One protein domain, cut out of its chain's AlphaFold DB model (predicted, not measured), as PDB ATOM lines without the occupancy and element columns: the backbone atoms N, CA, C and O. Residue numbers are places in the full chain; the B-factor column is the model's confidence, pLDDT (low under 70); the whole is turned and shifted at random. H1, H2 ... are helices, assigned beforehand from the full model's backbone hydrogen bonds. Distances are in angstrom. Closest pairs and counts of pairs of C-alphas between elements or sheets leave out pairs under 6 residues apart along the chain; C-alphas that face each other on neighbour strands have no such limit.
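Overview. This is residues 2 to 119 of the 120 residues of an uncharacterized protein of Sulfolobales archaeon SCGC AB-777_K09 (UniProt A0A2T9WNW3). Four helices, H4, H5, H6 and H7, run back and forth side by side as a small up-and-down bundle, each folding back on the one before, with the side between H4 and H7 looser. H2 and H3 pack on H5 from outside this bundle, and H1 reaches away at one end of the domain, its residues 2 to 10 out of contact with the bundle. The printed part has 118 residues with seven named helices, H1 to H7 in chain order, and no named strand; its class is all helix. It is compact, with a radius of gyration of the C-alphas of 13.4 A and spans of 41 by 30 by 25 A.

Along the chain. Find C-alpha 2 at (49.119, -49.533, -5.660); from there H1, the longest helix, runs through residues 2 to 17, 23.4 A. Next look for H2 at residues 22 to 34, 18.3 A, and the small H3 at residues 38 to 45, 10.8 A. H4 begins at C-alpha 50, (49.083, -31.878, -21.255), and covers residues 50 to 62, 18.5 A. H5 holds residues 66 to 79, 19.6 A, and H6 residues 84 to 96, 18.4 A. H7, residues 106 to 117, 16.3 A, ends at C-alpha 117, (54.271, -20.951, -23.661).

Arrangement. Start at H5, the hub, which touches five helices. H4 and H5 form a hairpin at a shallow tilt of 12 degrees, opposite ways; their closest C-alphas, of Met 57 and Ala 69, are 4.7 A apart. H5 and H6 form another at 20 degrees, closest at the C-alphas of Ala 77 and Thr 87, 4.5 A. H6 and H7 form a third at 28 degrees, closest at Glu 96 and Phe 108, C-alphas 4.8 A apart. H4 and H7 are close but not clearly touching, with the C-alphas of Leu 54 and Phe 116 7.5 A apart. H2 touches H5 at a steep tilt of 39 degrees, opposite ways, C-alphas 32 and 71 being closest at 6.1 A. H3 touches H5 through Leu 44 and His 72, C-alphas 6.2 A apart. H1 only just touches H5, with 3 pairs of C-alphas within 8 A, by its residues 11 to 12 alone; Arg 11 and Ile 78 are closest, C-alphas 6.9 A apart. Every O i to N i+4 pair is within hydrogen-bond range in H2, H3, H4, H5, H6 and H7, and 11 of 12 are in H1.

Size, cuts and confidence. The two C-alphas farthest apart, of Val 2 and Gly 104, are 45.1 A apart. The printed part has no cut and no long link; H6 to H7 is short and the other links are tight. Look for pLDDT under 70 at residues 2 to 11, 13, 18 to 19 and 81 to 82; the mean of the printed part is 87.5.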
ATOM      1  N   VAL A   2      48.616 -50.446  -6.717       39.75
ATOM      2  CA  VAL A   2      49.119 -49.533  -5.660       39.75
ATOM      3  C   VAL A   2      49.588 -48.170  -6.206       39.75
ATOM      4  O   VAL A   2      49.411 -47.151  -5.551       39.75
ATOM      5  N   THR A   3      50.096 -48.116  -7.439       43.75
ATOM      6  CA  THR A   3      50.691 -46.910  -8.047       43.75
ATOM      7  C   THR A   3      49.684 -45.806  -8.392       43.75
ATOM      8  O   THR A   3      50.016 -44.630  -8.292       43.75
ATOM      9  N   ILE A   4      48.441 -46.159  -8.750       53.25
ATOM     10  CA  ILE A   4      47.406 -45.183  -9.150       53.25
ATOM     11  C   ILE A   4      46.962 -44.328  -7.953       53.25
ATOM     12  O   ILE A   4      46.878 -43.111  -8.066       53.25
ATOM     13  N   ARG A   5      46.769 -44.946  -6.779       54.16
ATOM     14  CA  ARG A   5      46.328 -44.236  -5.565       54.16
ATOM     15  C   ARG A   5      47.374 -43.265  -5.014       54.16
ATOM     16  O   ARG A   5      47.011 -42.261  -4.413       54.16
ATOM     17  N   VAL A   6      48.661 -43.565  -5.195       59.66
ATOM     18  CA  VAL A   6      49.755 -42.680  -4.760       59.66
ATOM     19  C   VAL A   6      49.788 -41.421  -5.629       59.66
ATOM     20  O   VAL A   6      49.766 -40.319  -5.090       59.66
ATOM     21  N   LEU A   7      49.710 -41.582  -6.956       58.72
ATOM     22  CA  LEU A   7      49.625 -40.467  -7.905       58.72
ATOM     23  C   LEU A   7      48.387 -39.588  -7.677       58.72
ATOM     24  O   LEU A   7      48.478 -38.367  -7.750       58.72
ATOM     25  N   GLU A   8      47.228 -40.180  -7.382       65.06
ATOM     26  CA  GLU A   8      46.012 -39.423  -7.051       65.06
ATOM     27  C   GLU A   8      46.161 -38.610  -5.757       65.06
ATOM     28  O   GLU A   8      45.778 -37.440  -5.719       65.06
ATOM     29  N   ASN A   9      46.765 -39.180  -4.713       66.12
ATOM     30  CA  ASN A   9      46.987 -38.470  -3.453       66.12
ATOM     31  C   ASN A   9      48.017 -37.338  -3.581       66.12
ATOM     32  O   ASN A   9      47.814 -36.275  -2.997       66.12
ATOM     33  N   GLU A  10      49.082 -37.522  -4.366       68.38
ATOM     34  CA  GLU A  10      50.045 -36.451  -4.662       68.38
ATOM     35  C   GLU A  10      49.392 -35.300  -5.443       68.38
ATOM     36  O   GLU A  10      49.556 -34.135  -5.073       68.38
ATOM     37  N   ARG A  11      48.564 -35.613  -6.454       69.12
ATOM     38  CA  ARG A  11      47.789 -34.618  -7.226       69.12
ATOM     39  C   ARG A  11      46.900 -33.764  -6.325       69.12
ATOM     40  O   ARG A  11      46.904 -32.536  -6.410       69.12
ATOM     41  N   LEU A  12      46.149 -34.412  -5.434       70.25
ATOM     42  CA  LEU A  12      45.283 -33.722  -4.478       70.25
ATOM     43  C   LEU A  12      46.094 -32.933  -3.438       70.25
ATOM     44  O   LEU A  12      45.645 -31.878  -2.992       70.25
ATOM     45  N   GLY A  13      47.295 -33.398  -3.088       69.38
ATOM     46  CA  GLY A  13      48.237 -32.686  -2.225       69.38
ATOM     47  C   GLY A  13      48.659 -31.333  -2.801       69.38
ATOM     48  O   GLY A  13      48.558 -30.319  -2.113       69.38
ATOM     49  N   TRP A  14      49.042 -31.272  -4.080       70.75
ATOM     50  CA  TRP A  14      49.433 -30.006  -4.719       70.75
ATOM     51  C   TRP A  14      48.285 -29.011  -4.835       70.75
ATOM     52  O   TRP A  14      48.486 -27.814  -4.632       70.75
ATOM     53  N   LEU A  15      47.078 -29.493  -5.133       70.19
ATOM     54  CA  LEU A  15      45.887 -28.646  -5.144       70.19
ATOM     55  C   LEU A  15      45.649 -28.026  -3.758       70.19
ATOM     56  O   LEU A  15      45.425 -26.821  -3.663       70.19
ATOM     57  N   ARG A  16      45.806 -28.805  -2.680       72.81
ATOM     58  CA  ARG A  16      45.715 -28.294  -1.300       72.81
ATOM     59  C   ARG A  16      46.814 -27.288  -0.967       72.81
ATOM     60  O   ARG A  16      46.522 -26.264  -0.360       72.81
ATOM     61  N   GLU A  17      48.057 -27.531  -1.382       73.19
ATOM     62  CA  GLU A  17      49.163 -26.576  -1.191       73.19
ATOM     63  C   GLU A  17      48.962 -25.262  -1.947       73.19
ATOM     64  O   GLU A  17      49.442 -24.213  -1.525       73.19
ATOM     65  N   LEU A  18      48.276 -25.314  -3.085       68.75
ATOM     66  CA  LEU A  18      47.862 -24.134  -3.830       68.75
ATOM     67  C   LEU A  18      46.588 -23.485  -3.240       68.75
ATOM     68  O   LEU A  18      46.026 -22.577  -3.850       68.75
ATOM     69  N   VAL A  19      46.169 -23.916  -2.040       69.81
ATOM     70  CA  VAL A  19      45.014 -23.425  -1.266       69.81
ATOM     71  C   VAL A  19      43.681 -23.655  -1.990       69.81
ATOM     72  O   VAL A  19      42.712 -22.920  -1.810       69.81
ATOM     73  N   PHE A  20      43.605 -24.691  -2.827       71.31
ATOM     74  CA  PHE A  20      42.363 -25.061  -3.494       71.31
ATOM     75  C   PHE A  20      41.536 -26.036  -2.663       71.31
ATOM     76  O   PHE A  20      42.050 -27.023  -2.130       71.31
ATOM     77  N   ASP A  21      40.224 -25.797  -2.630       82.00
ATOM     78  CA  ASP A  21      39.262 -26.792  -2.174       82.00
ATOM     79  C   ASP A  21      39.175 -27.927  -3.204       82.00
ATOM     80  O   ASP A  21      38.459 -27.851  -4.205       82.00
ATOM     81  N   THR A  22      39.927 -28.999  -2.956       78.94
ATOM     82  CA  THR A  22      39.942 -30.188  -3.813       78.94
ATOM     83  C   THR A  22      38.565 -30.821  -3.974       78.94
ATOM     84  O   THR A  22      38.253 -31.320  -5.052       78.94
ATOM     85  N   ASN A  23      37.734 -30.807  -2.927       83.00
ATOM     86  CA  ASN A  23      36.400 -31.405  -2.991       83.00
ATOM     87  C   ASN A  23      35.473 -30.545  -3.853       83.00
ATOM     88  O   ASN A  23      34.711 -31.080  -4.661       83.00
ATOM     89  N   GLY A  24      35.587 -29.221  -3.722       86.75
ATOM     90  CA  GLY A  24      34.930 -28.250  -4.588       86.75
ATOM     91  C   GLY A  24      35.277 -28.464  -6.062       86.75
ATOM     92  O   GLY A  24      34.369 -28.628  -6.873       86.75
ATOM     93  N   LEU A  25      36.569 -28.574  -6.397       85.94
ATOM     94  CA  LEU A  25      37.023 -28.802  -7.778       85.94
ATOM     95  C   LEU A  25      36.525 -30.135  -8.356       85.94
ATOM     96  O   LEU A  25      36.099 -30.179  -9.506       85.94
ATOM     97  N   ILE A  26      36.542 -31.220  -7.574       84.94
ATOM     98  CA  ILE A  26      36.018 -32.525  -8.014       84.94
ATOM     99  C   ILE A  26      34.505 -32.451  -8.253       84.94
ATOM    100  O   ILE A  26      34.009 -32.964  -9.256       84.94
ATOM    101  N   SER A  27      33.766 -31.798  -7.351       89.94
ATOM    102  CA  SER A  27      32.319 -31.595  -7.487       89.94
ATOM    103  C   SER A  27      31.982 -30.766  -8.728       89.94
ATOM    104  O   SER A  27      31.093 -31.120  -9.502       89.94
ATOM    105  N   GLU A  28      32.727 -29.687  -8.963       90.81
ATOM    106  CA  GLU A  28      32.575 -28.824 -10.130       90.81
ATOM    107  C   GLU A  28      32.916 -29.553 -11.436       90.81
ATOM    108  O   GLU A  28      32.160 -29.473 -12.406       90.81
ATOM    109  N   PHE A  29      33.983 -30.355 -11.434       91.12
ATOM    110  CA  PHE A  29      34.325 -31.223 -12.556       91.12
ATOM    111  C   PHE A  29      33.208 -32.228 -12.858       91.12
ATOM    112  O   PHE A  29      32.811 -32.376 -14.012       91.12
ATOM    113  N   GLY A  30      32.636 -32.856 -11.827       91.19
ATOM    114  CA  GLY A  30      31.497 -33.762 -11.976       91.19
ATOM    115  C   GLY A  30      30.285 -33.093 -12.630       91.19
ATOM    116  O   GLY A  30      29.668 -33.680 -13.519       91.19
ATOM    117  N   LYS A  31      29.978 -31.842 -12.258       92.19
ATOM    118  CA  LYS A  31      28.892 -31.058 -12.876       92.19
ATOM    119  C   LYS A  31      29.159 -30.757 -14.351       92.19
ATOM    120  O   LYS A  31      28.240 -30.877 -15.156       92.19
ATOM    121  N   LEU A  32      30.392 -30.384 -14.704       91.88
ATOM    122  CA  LEU A  32      30.777 -30.127 -16.095       91.88
ATOM    123  C   LEU A  32      30.645 -31.392 -16.943       91.88
ATOM    124  O   LEU A  32      29.978 -31.363 -17.972       91.88
ATOM    125  N   VAL A  33      31.215 -32.506 -16.475       92.69
ATOM    126  CA  VAL A  33      31.192 -33.796 -17.179       92.69
ATOM    127  C   VAL A  33      29.770 -34.313 -17.380       92.69
ATOM    128  O   VAL A  33      29.451 -34.803 -18.460       92.69
ATOM    129  N   HIS A  34      28.896 -34.170 -16.382       93.88
ATOM    130  CA  HIS A  34      27.499 -34.596 -16.492       93.88
ATOM    131  C   HIS A  34      26.720 -33.842 -17.585       93.88
ATOM    132  O   HIS A  34      25.736 -34.355 -18.104       93.88
ATOM    133  N   GLY A  35      27.155 -32.629 -17.941       91.19
ATOM    134  CA  GLY A  35      26.545 -31.818 -18.993       91.19
ATOM    135  C   GLY A  35      27.083 -32.066 -20.406       91.19
ATOM    136  O   GLY A  35      26.629 -31.379 -21.322       91.19
ATOM    137  N   LEU A  36      28.051 -32.972 -20.589       94.94
ATOM    138  CA  LEU A  36      28.657 -33.278 -21.890       94.94
ATOM    139  C   LEU A  36      27.944 -34.442 -22.586       94.94
ATOM    140  O   LEU A  36      27.453 -35.368 -21.941       94.94
ATOM    141  N   ASP A  37      27.940 -34.420 -23.920       96.00
ATOM    142  CA  ASP A  37      27.540 -35.586 -24.705       96.00
ATOM    143  C   ASP A  37      28.642 -36.668 -24.708       96.00
ATOM    144  O   ASP A  37      29.777 -36.460 -24.262       96.00
ATOM    145  N   GLY A  38      28.312 -37.857 -25.221       95.94
ATOM    146  CA  GLY A  38      29.259 -38.973 -25.257       95.94
ATOM    147  C   GLY A  38      30.507 -38.697 -26.106       95.94
ATOM    148  O   GLY A  38      31.587 -39.189 -25.779       95.94
ATOM    149  N   LYS A  39      30.391 -37.890 -27.168       96.38
ATOM    150  CA  LYS A  39      31.512 -37.550 -28.053       96.38
ATOM    151  C   LYS A  39      32.495 -36.625 -27.334       96.38
ATOM    152  O   LYS A  39      33.694 -36.905 -27.314       96.38
ATOM    153  N   SER A  40      31.987 -35.570 -26.713       96.75
ATOM    154  CA  SER A  40      32.746 -34.610 -25.918       96.75
ATOM    155  C   SER A  40      33.382 -35.275 -24.701       96.75
ATOM    156  O   SER A  40      34.527 -34.974 -24.369       96.75
ATOM    157  N   LEU A  41      32.708 -36.250 -24.080       95.81
ATOM    158  CA  LEU A  41      33.296 -37.030 -22.993       95.81
ATOM    159  C   LEU A  41      34.513 -37.843 -23.453       95.81
ATOM    160  O   LEU A  41      35.554 -37.801 -22.801       95.81
ATOM    161  N   VAL A  42      34.407 -38.551 -24.584       95.19
ATOM    162  CA  VAL A  42      35.537 -39.298 -25.164       95.19
ATOM    163  C   VAL A  42      36.693 -38.354 -25.489       95.19
ATOM    164  O   VAL A  42      37.836 -38.650 -25.143       95.19
ATOM    165  N   GLN A  43      36.401 -37.199 -26.090       95.75
ATOM    166  CA  GLN A  43      37.408 -36.182 -26.392       95.75
ATOM    167  C   GLN A  43      38.106 -35.654 -25.129       95.75
ATOM    168  O   GLN A  43      39.311 -35.412 -25.160       95.75
ATOM    169  N   LEU A  44      37.376 -35.503 -24.021       95.38
ATOM    170  CA  LEU A  44      37.912 -35.023 -22.750       95.38
ATOM    171  C   LEU A  44      38.892 -36.010 -22.102       95.38
ATOM    172  O   LEU A  44      39.933 -35.581 -21.606       95.38
ATOM    173  N   ILE A  45      38.567 -37.309 -22.093       90.88
ATOM    174  CA  ILE A  45      39.316 -38.320 -21.320       90.88
ATOM    175  C   ILE A  45      40.377 -39.081 -22.123       90.88
ATOM    176  O   ILE A  45      41.267 -39.684 -21.530       90.88
ATOM    177  N   ALA A  46      40.283 -39.098 -23.456       92.31
ATOM    178  CA  ALA A  46      41.248 -39.787 -24.315       92.31
ATOM    179  C   ALA A  46      42.693 -39.233 -24.253       92.31
ATOM    180  O   ALA A  46      43.629 -40.027 -24.375       92.31
ATOM    181  N   PRO A  47      42.932 -37.915 -24.097       90.00
ATOM    182  CA  PRO A  47      44.284 -37.363 -24.086       90.00
ATOM    183  C   PRO A  47      45.075 -37.761 -22.835       90.00
ATOM    184  O   PRO A  47      44.599 -37.615 -21.713       90.00
ATOM    185  N   LEU A  48      46.329 -38.186 -23.027       86.75
ATOM    186  CA  LEU A  48      47.225 -38.623 -21.942       86.75
ATOM    187  C   LEU A  48      48.357 -37.633 -21.626       86.75
ATOM    188  O   LEU A  48      49.128 -37.850 -20.695       86.75
ATOM    189  N   ILE A  49      48.483 -36.557 -22.405       90.12
ATOM    190  CA  ILE A  49      49.535 -35.548 -22.247       90.12
ATOM    191  C   ILE A  49      48.939 -34.142 -22.219       90.12
ATOM    192  O   ILE A  49      47.937 -33.861 -22.882       90.12
ATOM    193  N   SER A  50      49.578 -33.241 -21.474       91.81
ATOM    194  CA  SER A  50      49.083 -31.878 -21.255       91.81
ATOM    195  C   SER A  50      48.995 -31.051 -22.538       91.81
ATOM    196  O   SER A  50      48.039 -30.300 -22.704       91.81
ATOM    197  N   THR A  51      49.910 -31.256 -23.491       93.94
ATOM    198  CA  THR A  51      49.868 -30.586 -24.800       93.94
ATOM    199  C   THR A  51      48.610 -30.954 -25.588       93.94
ATOM    200  O   THR A  51      47.987 -30.088 -26.197       93.94
ATOM    201  N   ALA A  52      48.199 -32.226 -25.553       94.75
ATOM    202  CA  ALA A  52      46.988 -32.680 -26.234       94.75
ATOM    203  C   ALA A  52      45.723 -32.133 -25.553       94.75
ATOM    204  O   ALA A  52      44.785 -31.732 -26.238       94.75
ATOM    205  N   LEU A  53      45.721 -32.048 -24.217       94.88
ATOM    206  CA  LEU A  53      44.644 -31.397 -23.465       94.88
ATOM    207  C   LEU A  53      44.510 -29.916 -23.836       94.88
ATOM    208  O   LEU A  53      43.399 -29.458 -24.091       94.88
ATOM    209  N   LEU A  54      45.626 -29.184 -23.927       95.88
ATOM    210  CA  LEU A  54      45.621 -27.791 -24.372       95.88
ATOM    211  C   LEU A  54      45.118 -27.660 -25.817       95.88
ATOM    212  O   LEU A  54      44.273 -26.815 -26.095       95.88
ATOM    213  N   ALA A  55      45.592 -28.503 -26.736       97.31
ATOM    214  CA  ALA A  55      45.160 -28.459 -28.132       97.31
ATOM    215  C   ALA A  55      43.640 -28.663 -28.273       97.31
ATOM    216  O   ALA A  55      42.985 -27.945 -29.028       97.31
ATOM    217  N   LEU A  56      43.065 -29.598 -27.515       97.44
ATOM    218  CA  LEU A  56      41.625 -29.862 -27.537       97.44
ATOM    219  C   LEU A  56      40.810 -28.793 -26.804       97.44
ATOM    220  O   LEU A  56      39.712 -28.472 -27.251       97.44
ATOM    221  N   MET A  57      41.361 -28.179 -25.751       96.69
ATOM    222  CA  MET A  57      40.785 -26.977 -25.143       96.69
ATOM    223  C   MET A  57      40.667 -25.847 -26.174       96.69
ATOM    224  O   MET A  57      39.596 -25.268 -26.333       96.69
ATOM    225  N   LEU A  58      41.746 -25.556 -26.909       97.25
ATOM    226  CA  LEU A  58      41.756 -24.524 -27.951       97.25
ATOM    227  C   LEU A  58      40.794 -24.865 -29.095       97.25
ATOM    228  O   LEU A  58      40.085 -23.989 -29.584       97.25
ATOM    229  N   HIS A  59      40.724 -26.139 -29.488       97.12
ATOM    230  CA  HIS A  59      39.761 -26.606 -30.481       97.12
ATOM    231  C   HIS A  59      38.312 -26.370 -30.033       97.12
ATOM    232  O   HIS A  59      37.502 -25.897 -30.827       97.12
ATOM    233  N   ALA A  60      37.983 -26.655 -28.771       96.19
ATOM    234  CA  ALA A  60      36.657 -26.388 -28.221       96.19
ATOM    235  C   ALA A  60      36.331 -24.884 -28.235       96.19
ATOM    236  O   ALA A  60      35.268 -24.501 -28.715       96.19
ATOM    237  N   LEU A  61      37.276 -24.029 -27.821       96.62
ATOM    238  CA  LEU A  61      37.111 -22.567 -27.840       96.62
ATOM    239  C   LEU A  61      36.841 -22.019 -29.245       96.62
ATOM    240  O   LEU A  61      35.916 -21.236 -29.429       96.62
ATOM    241  N   ILE A  62      37.619 -22.445 -30.244       95.88
ATOM    242  CA  ILE A  62      37.462 -21.983 -31.635       95.88
ATOM    243  C   ILE A  62      36.096 -22.385 -32.210       95.88
ATOM    244  O   ILE A  62      35.536 -21.658 -33.026       95.88
ATOM    245  N   ASN A  63      35.549 -23.520 -31.770       95.31
ATOM    246  CA  ASN A  63      34.232 -23.997 -32.189       95.31
ATOM    247  C   ASN A  63      33.073 -23.475 -31.317       95.31
ATOM    248  O   ASN A  63      31.929 -23.848 -31.563       95.31
ATOM    249  N   GLY A  64      33.342 -22.639 -30.308       93.88
ATOM    250  CA  GLY A  64      32.314 -22.111 -29.405       93.88
ATOM    251  C   GLY A  64      31.763 -23.130 -28.399       93.88
ATOM    252  O   GLY A  64      30.706 -22.902 -27.821       93.88
ATOM    253  N   ASP A  65      32.454 -24.252 -28.167       94.81
ATOM    254  CA  ASP A  65      32.078 -25.222 -27.132       94.81
ATOM    255  C   ASP A  65      32.720 -24.849 -25.789       94.81
ATOM    256  O   ASP A  65      33.727 -25.404 -25.338       94.81
ATOM    257  N   GLU A  66      32.123 -23.852 -25.149       93.31
ATOM    258  CA  GLU A  66      32.589 -23.277 -23.887       93.31
ATOM    259  C   GLU A  66      32.600 -24.313 -22.755       93.31
ATOM    260  O   GLU A  66      33.534 -24.363 -21.951       93.31
ATOM    261  N   LYS A  67      31.589 -25.192 -22.702       93.88
ATOM    262  CA  LYS A  67      31.493 -26.233 -21.669       93.88
ATOM    263  C   LYS A  67      32.640 -27.226 -21.791       93.88
ATOM    264  O   LYS A  67      33.273 -27.545 -20.781       93.88
ATOM    265  N   LEU A  68      32.933 -27.686 -23.008       95.94
ATOM    266  CA  LEU A  68      34.042 -28.599 -23.254       95.94
ATOM    267  C   LEU A  68      35.397 -27.921 -23.022       95.94
ATOM    268  O   LEU A  68      36.292 -28.532 -22.438       95.94
ATOM    269  N   ALA A  69      35.543 -26.646 -23.389       96.25
ATOM    270  CA  ALA A  69      36.751 -25.877 -23.102       96.25
ATOM    271  C   ALA A  69      37.017 -25.762 -21.590       96.25
ATOM    272  O   ALA A  69      38.125 -26.054 -21.131       96.25
ATOM    273  N   ARG A  70      35.994 -25.414 -20.793       95.62
ATOM    274  CA  ARG A  70      36.094 -25.378 -19.322       95.62
ATOM    275  C   ARG A  70      36.421 -26.746 -18.743       95.62
ATOM    276  O   ARG A  70      37.251 -26.839 -17.837       95.62
ATOM    277  N   ALA A  71      35.808 -27.804 -19.271       95.56
ATOM    278  CA  ALA A  71      36.083 -29.167 -18.839       95.56
ATOM    279  C   ALA A  71      37.544 -29.559 -19.100       95.56
ATOM    280  O   ALA A  71      38.192 -30.076 -18.194       95.56
ATOM    281  N   HIS A  72      38.097 -29.251 -20.279       95.81
ATOM    282  CA  HIS A  72      39.512 -29.491 -20.573       95.81
ATOM    283  C   HIS A  72      40.447 -28.694 -19.658       95.81
ATOM    284  O   HIS A  72      41.440 -29.249 -19.190       95.81
ATOM    285  N   ALA A  73      40.132 -27.430 -19.363       95.19
ATOM    286  CA  ALA A  73      40.943 -26.611 -18.464       95.19
ATOM    287  C   ALA A  73      40.987 -27.195 -17.041       95.19
ATOM    288  O   ALA A  73      42.065 -27.385 -16.472       95.19
ATOM    289  N   LEU A  74      39.824 -27.548 -16.484       93.75
ATOM    290  CA  LEU A  74      39.738 -28.129 -15.143       93.75
ATOM    291  C   LEU A  74      40.319 -29.548 -15.087       93.75
ATOM    292  O   LEU A  74      41.029 -29.889 -14.142       93.75
ATOM    293  N   TYR A  75      40.076 -30.369 -16.110       92.62
ATOM    294  CA  TYR A  75      40.672 -31.699 -16.199       92.62
ATOM    295  C   TYR A  75      42.194 -31.621 -16.301       92.62
ATOM    296  O   TYR A  75      42.889 -32.358 -15.608       92.62
ATOM    297  N   GLY A  76      42.717 -30.680 -17.091       91.62
ATOM    298  CA  GLY A  76      44.143 -30.390 -17.169       91.62
ATOM    299  C   GLY A  76      44.729 -30.075 -15.799       91.62
ATOM    300  O   GLY A  76      45.749 -30.650 -15.432       91.62
ATOM    301  N   ALA A  77      44.054 -29.264 -14.985       89.38
ATOM    302  CA  ALA A  77      44.496 -28.975 -13.624       89.38
ATOM    303  C   ALA A  77      44.545 -30.219 -12.720       89.38
ATOM    304  O   ALA A  77      45.518 -30.410 -11.992       89.38
ATOM    305  N   ILE A  78      43.517 -31.067 -12.784       86.06
ATOM    306  CA  ILE A  78      43.404 -32.287 -11.969       86.06
ATOM    307  C   ILE A  78      44.411 -33.357 -12.423       86.06
ATOM    308  O   ILE A  78      44.969 -34.085 -11.600       86.06
ATOM    309  N   TYR A  79      44.650 -33.467 -13.732       81.88
ATOM    310  CA  TYR A  79      45.475 -34.516 -14.330       81.88
ATOM    311  C   TYR A  79      46.969 -34.171 -14.378       81.88
ATOM    312  O   TYR A  79      47.804 -35.081 -14.401       81.88
ATOM    313  N   SER A  80      47.329 -32.883 -14.358       75.81
ATOM    314  CA  SER A  80      48.719 -32.406 -14.402       75.81
ATOM    315  C   SER A  80      49.531 -32.944 -13.224       75.81
ATOM    316  O   SER A  80      49.524 -32.393 -12.132       75.81
ATOM    317  N   SER A  81      50.234 -34.052 -13.460       64.75
ATOM    318  CA  SER A  81      51.022 -34.782 -12.452       64.75
ATOM    319  C   SER A  81      52.517 -34.480 -12.556       64.75
ATOM    320  O   SER A  81      53.314 -35.020 -11.800       64.75
ATOM    321  N   SER A  82      52.904 -33.631 -13.506       67.81
ATOM    322  CA  SER A  82      54.296 -33.376 -13.863       67.81
ATOM    323  C   SER A  82      54.857 -32.079 -13.274       67.81
ATOM    324  O   SER A  82      56.068 -31.994 -13.098       67.81
ATOM    325  N   SER A  83      54.032 -31.074 -12.938       82.25
ATOM    326  CA  SER A  83      54.507 -29.894 -12.196       82.25
ATOM    327  C   SER A  83      53.392 -29.053 -11.558       82.25
ATOM    328  O   SER A  83      52.328 -28.843 -12.141       82.25
ATOM    329  N   LYS A  84      53.698 -28.462 -10.394       86.88
ATOM    330  CA  LYS A  84      52.855 -27.468  -9.699       86.88
ATOM    331  C   LYS A  84      52.551 -26.237 -10.565       86.88
ATOM    332  O   LYS A  84      51.475 -25.650 -10.454       86.88
ATOM    333  N   LEU A  85      53.490 -25.851 -11.438       91.25
ATOM    334  CA  LEU A  85      53.310 -24.751 -12.386       91.25
ATOM    335  C   LEU A  85      52.220 -25.076 -13.413       91.25
ATOM    336  O   LEU A  85      51.319 -24.265 -13.609       91.25
ATOM    337  N   LEU A  86      52.265 -26.264 -14.020       91.56
ATOM    338  CA  LEU A  86      51.280 -26.690 -15.011       91.56
ATOM    339  C   LEU A  86      49.865 -26.740 -14.411       91.56
ATOM    340  O   LEU A  86      48.935 -26.190 -14.999       91.56
ATOM    341  N   THR A  87      49.719 -27.302 -13.204       90.69
ATOM    342  CA  THR A  87      48.449 -27.283 -12.459       90.69
ATOM    343  C   THR A  87      47.930 -25.857 -12.272       90.69
ATOM    344  O   THR A  87      46.759 -25.585 -12.536       90.69
ATOM    345  N   ARG A  88      48.795 -24.920 -11.860       92.38
ATOM    346  CA  ARG A  88      48.416 -23.514 -11.662       92.38
ATOM    347  C   ARG A  88      47.961 -22.850 -12.961       92.38
ATOM    348  O   ARG A  88      46.968 -22.132 -12.927       92.38
ATOM    349  N   LEU A  89      48.650 -23.087 -14.076       95.31
ATOM    350  CA  LEU A  89      48.310 -22.482 -15.366       95.31
ATOM    351  C   LEU A  89      46.981 -23.003 -15.923       95.31
ATOM    352  O   LEU A  89      46.170 -22.210 -16.392       95.31
ATOM    353  N   PHE A  90      46.711 -24.306 -15.811       94.56
ATOM    354  CA  PHE A  90      45.401 -24.854 -16.173       94.56
ATOM    355  C   PHE A  90      44.275 -24.302 -15.290       94.56
ATOM    356  O   PHE A  90      43.202 -23.986 -15.799       94.56
ATOM    357  N   LEU A  91      44.512 -24.128 -13.985       92.38
ATOM    358  CA  LEU A  91      43.526 -23.512 -13.087       92.38
ATOM    359  C   LEU A  91      43.306 -22.032 -13.373       92.38
ATOM    360  O   LEU A  91      42.184 -21.553 -13.260       92.38
ATOM    361  N   GLU A  92      44.358 -21.297 -13.715       95.00
ATOM    362  CA  GLU A  92      44.244 -19.904 -14.136       95.00
ATOM    363  C   GLU A  92      43.389 -19.807 -15.399       95.00
ATOM    364  O   GLU A  92      42.401 -19.076 -15.411       95.00
ATOM    365  N   ALA A  93      43.688 -20.633 -16.407       96.38
ATOM    366  CA  ALA A  93      42.881 -20.723 -17.614       96.38
ATOM    367  C   ALA A  93      41.426 -21.087 -17.284       96.38
ATOM    368  O   ALA A  93      40.522 -20.436 -17.782       96.38
ATOM    369  N   TYR A  94      41.184 -22.050 -16.391       95.19
ATOM    370  CA  TYR A  94      39.840 -22.428 -15.956       95.19
ATOM    371  C   TYR A  94      39.064 -21.288 -15.276       95.19
ATOM    372  O   TYR A  94      37.886 -21.091 -15.563       95.19
ATOM    373  N   LYS A  95      39.710 -20.534 -14.379       93.25
ATOM    374  CA  LYS A  95      39.085 -19.416 -13.651       93.25
ATOM    375  C   LYS A  95      38.761 -18.235 -14.559       93.25
ATOM    376  O   LYS A  95      37.722 -17.601 -14.388       93.25
ATOM    377  N   GLU A  96      39.657 -17.932 -15.494       95.69
ATOM    378  CA  GLU A  96      39.455 -16.850 -16.459       95.69
ATOM    379  C   GLU A  96      38.484 -17.258 -17.582       95.69
ATOM    380  O   GLU A  96      37.762 -16.410 -18.106       95.69
ATOM    381  N   CYS A  97      38.379 -18.559 -17.885       93.19
ATOM    382  CA  CYS A  97      37.304 -19.169 -18.680       93.19
ATOM    383  C   CYS A  97      36.010 -19.144 -17.846       93.19
ATOM    384  O   CYS A  97      35.578 -20.159 -17.293       93.19
ATOM    385  N   LYS A  98      35.440 -17.941 -17.687       84.12
ATOM    386  CA  LYS A  98      34.181 -17.658 -16.976       84.12
ATOM    387  C   LYS A  98      32.997 -18.318 -17.703       84.12
ATOM    388  O   LYS A  98      33.163 -19.310 -18.398       84.12
ATOM    389  N   GLU A  99      31.787 -17.792 -17.551       74.31
ATOM    390  CA  GLU A  99      30.583 -18.389 -18.141       74.31
ATOM    391  C   GLU A  99      30.685 -18.607 -19.662       74.31
ATOM    392  O   GLU A  99      30.217 -19.639 -20.120       74.31
ATOM    393  N   PHE A 100      31.398 -17.727 -20.386       81.38
ATOM    394  CA  PHE A 100      31.479 -17.747 -21.858       81.38
ATOM    395  C   PHE A 100      32.874 -17.975 -22.451       81.38
ATOM    396  O   PHE A 100      33.041 -17.919 -23.663       81.38
ATOM    397  N   CYS A 101      33.908 -18.159 -21.620       91.31
ATOM    398  CA  CYS A 101      35.293 -18.325 -22.094       91.31
ATOM    399  C   CYS A 101      35.695 -17.358 -23.227       91.31
ATOM    400  O   CYS A 101      36.281 -17.748 -24.238       91.31
ATOM    401  N   ASP A 102      35.327 -16.090 -23.050       91.75
ATOM    402  CA  ASP A 102      35.395 -15.074 -24.090       91.75
ATOM    403  C   ASP A 102      36.847 -14.795 -24.500       91.75
ATOM    404  O   ASP A 102      37.635 -14.253 -23.723       91.75
ATOM    405  N   LEU A 103      37.199 -15.126 -25.745       92.38
ATOM    406  CA  LEU A 103      38.516 -14.829 -26.314       92.38
ATOM    407  C   LEU A 103      38.767 -13.318 -26.479       92.38
ATOM    408  O   LEU A 103      39.915 -12.914 -26.648       92.38
ATOM    409  N   GLY A 104      37.739 -12.471 -26.405       92.06
ATOM    410  CA  GLY A 104      37.876 -11.020 -26.282       92.06
ATOM    411  C   GLY A 104      38.425 -10.576 -24.921       92.06
ATOM    412  O   GLY A 104      39.033  -9.506 -24.821       92.06
ATOM    413  N   ASN A 105      38.293 -11.404 -23.881       94.00
ATOM    414  CA  ASN A 105      38.781 -11.097 -22.544       94.00
ATOM    415  C   ASN A 105      40.318 -11.166 -22.476       94.00
ATOM    416  O   ASN A 105      40.940 -12.193 -22.752       94.00
ATOM    417  N   GLU A 106      40.949 -10.058 -22.083       96.44
ATOM    418  CA  GLU A 106      42.411  -9.956 -22.000       96.44
ATOM    419  C   GLU A 106      43.016 -10.914 -20.966       96.44
ATOM    420  O   GLU A 106      43.987 -11.605 -21.280       96.44
ATOM    421  N   SER A 107      42.424 -11.012 -19.772       96.19
ATOM    422  CA  SER A 107      42.898 -11.916 -18.719       96.19
ATOM    423  C   SER A 107      42.850 -13.375 -19.165       96.19
ATOM    424  O   SER A 107      43.811 -14.115 -18.951       96.19
ATOM    425  N   PHE A 108      41.780 -13.781 -19.855       96.50
ATOM    426  CA  PHE A 108      41.666 -15.138 -20.379       96.50
ATOM    427  C   PHE A 108      42.692 -15.422 -21.478       96.50
ATOM    428  O   PHE A 108      43.387 -16.437 -21.421       96.50
ATOM    429  N   ARG A 109      42.878 -14.499 -22.432       96.44
ATOM    430  CA  ARG A 109      43.933 -14.632 -23.450       96.44
ATOM    431  C   ARG A 109      45.323 -14.723 -22.833       96.44
ATOM    432  O   ARG A 109      46.137 -15.520 -23.296       96.44
ATOM    433  N   LEU A 110      45.598 -13.944 -21.789       97.88
ATOM    434  CA  LEU A 110      46.876 -13.991 -21.089       97.88
ATOM    435  C   LEU A 110      47.085 -15.336 -20.380       97.88
ATOM    436  O   LEU A 110      48.176 -15.903 -20.469       97.88
ATOM    437  N   ALA A 111      46.050 -15.876 -19.731       97.81
ATOM    438  CA  ALA A 111      46.097 -17.199 -19.113       97.81
ATOM    439  C   ALA A 111      46.367 -18.303 -20.154       97.81
ATOM    440  O   ALA A 111      47.241 -19.149 -19.949       97.81
ATOM    441  N   LEU A 112      45.686 -18.250 -21.306       97.25
ATOM    442  CA  LEU A 112      45.922 -19.163 -22.429       97.25
ATOM    443  C   LEU A 112      47.342 -19.041 -22.982       97.25
ATOM    444  O   LEU A 112      47.993 -20.057 -23.210       97.25
ATOM    445  N   ALA A 113      47.845 -17.819 -23.161       97.81
ATOM    446  CA  ALA A 113      49.197 -17.583 -23.652       97.81
ATOM    447  C   ALA A 113      50.244 -18.176 -22.701       97.81
ATOM    448  O   ALA A 113      51.134 -18.894 -23.147       97.81
ATOM    449  N   ARG A 114      50.119 -17.948 -21.386       97.62
ATOM    450  CA  ARG A 114      51.020 -18.537 -20.379       97.62
ATOM    451  C   ARG A 114      51.010 -20.064 -20.429       97.62
ATOM    452  O   ARG A 114      52.072 -20.681 -20.405       97.62
ATOM    453  N   LEU A 115      49.823 -20.665 -20.517       96.56
ATOM    454  CA  LEU A 115      49.671 -22.114 -20.632       96.56
ATOM    455  C   LEU A 115      50.266 -22.650 -21.943       96.56
ATOM    456  O   LEU A 115      50.904 -23.700 -21.938       96.56
ATOM    457  N   PHE A 116      50.110 -21.923 -23.049       96.62
ATOM    458  CA  PHE A 116      50.710 -22.253 -24.341       96.62
ATOM    459  C   PHE A 116      52.239 -22.194 -24.303       96.62
ATOM    460  O   PHE A 116      52.886 -23.161 -24.692       96.62
ATOM    461  N   PHE A 117      52.819 -21.120 -23.761       96.44
ATOM    462  CA  PHE A 117      54.271 -20.951 -23.661       96.44
ATOM    463  C   PHE A 117      54.960 -22.003 -22.788       96.44
ATOM    464  O   PHE A 117      56.144 -22.237 -22.968       96.44
ATOM    465  N   LEU A 118      54.251 -22.661 -21.867       93.88
ATOM    466  CA  LEU A 118      54.821 -23.782 -21.114       93.88
ATOM    467  C   LEU A 118      55.080 -25.026 -21.991       93.88
ATOM    468  O   LEU A 118      55.873 -25.884 -21.611       93.88
ATOM    469  N   HIS A 119      54.385 -25.155 -23.125       89.75
ATOM    470  CA  HIS A 119      54.444 -26.329 -24.003       89.75
ATOM    471  C   HIS A 119      55.333 -26.133 -25.245       89.75
ATOM    472  O   HIS A 119      55.397 -27.046 -26.072       89.75
TER     473      HIS A 119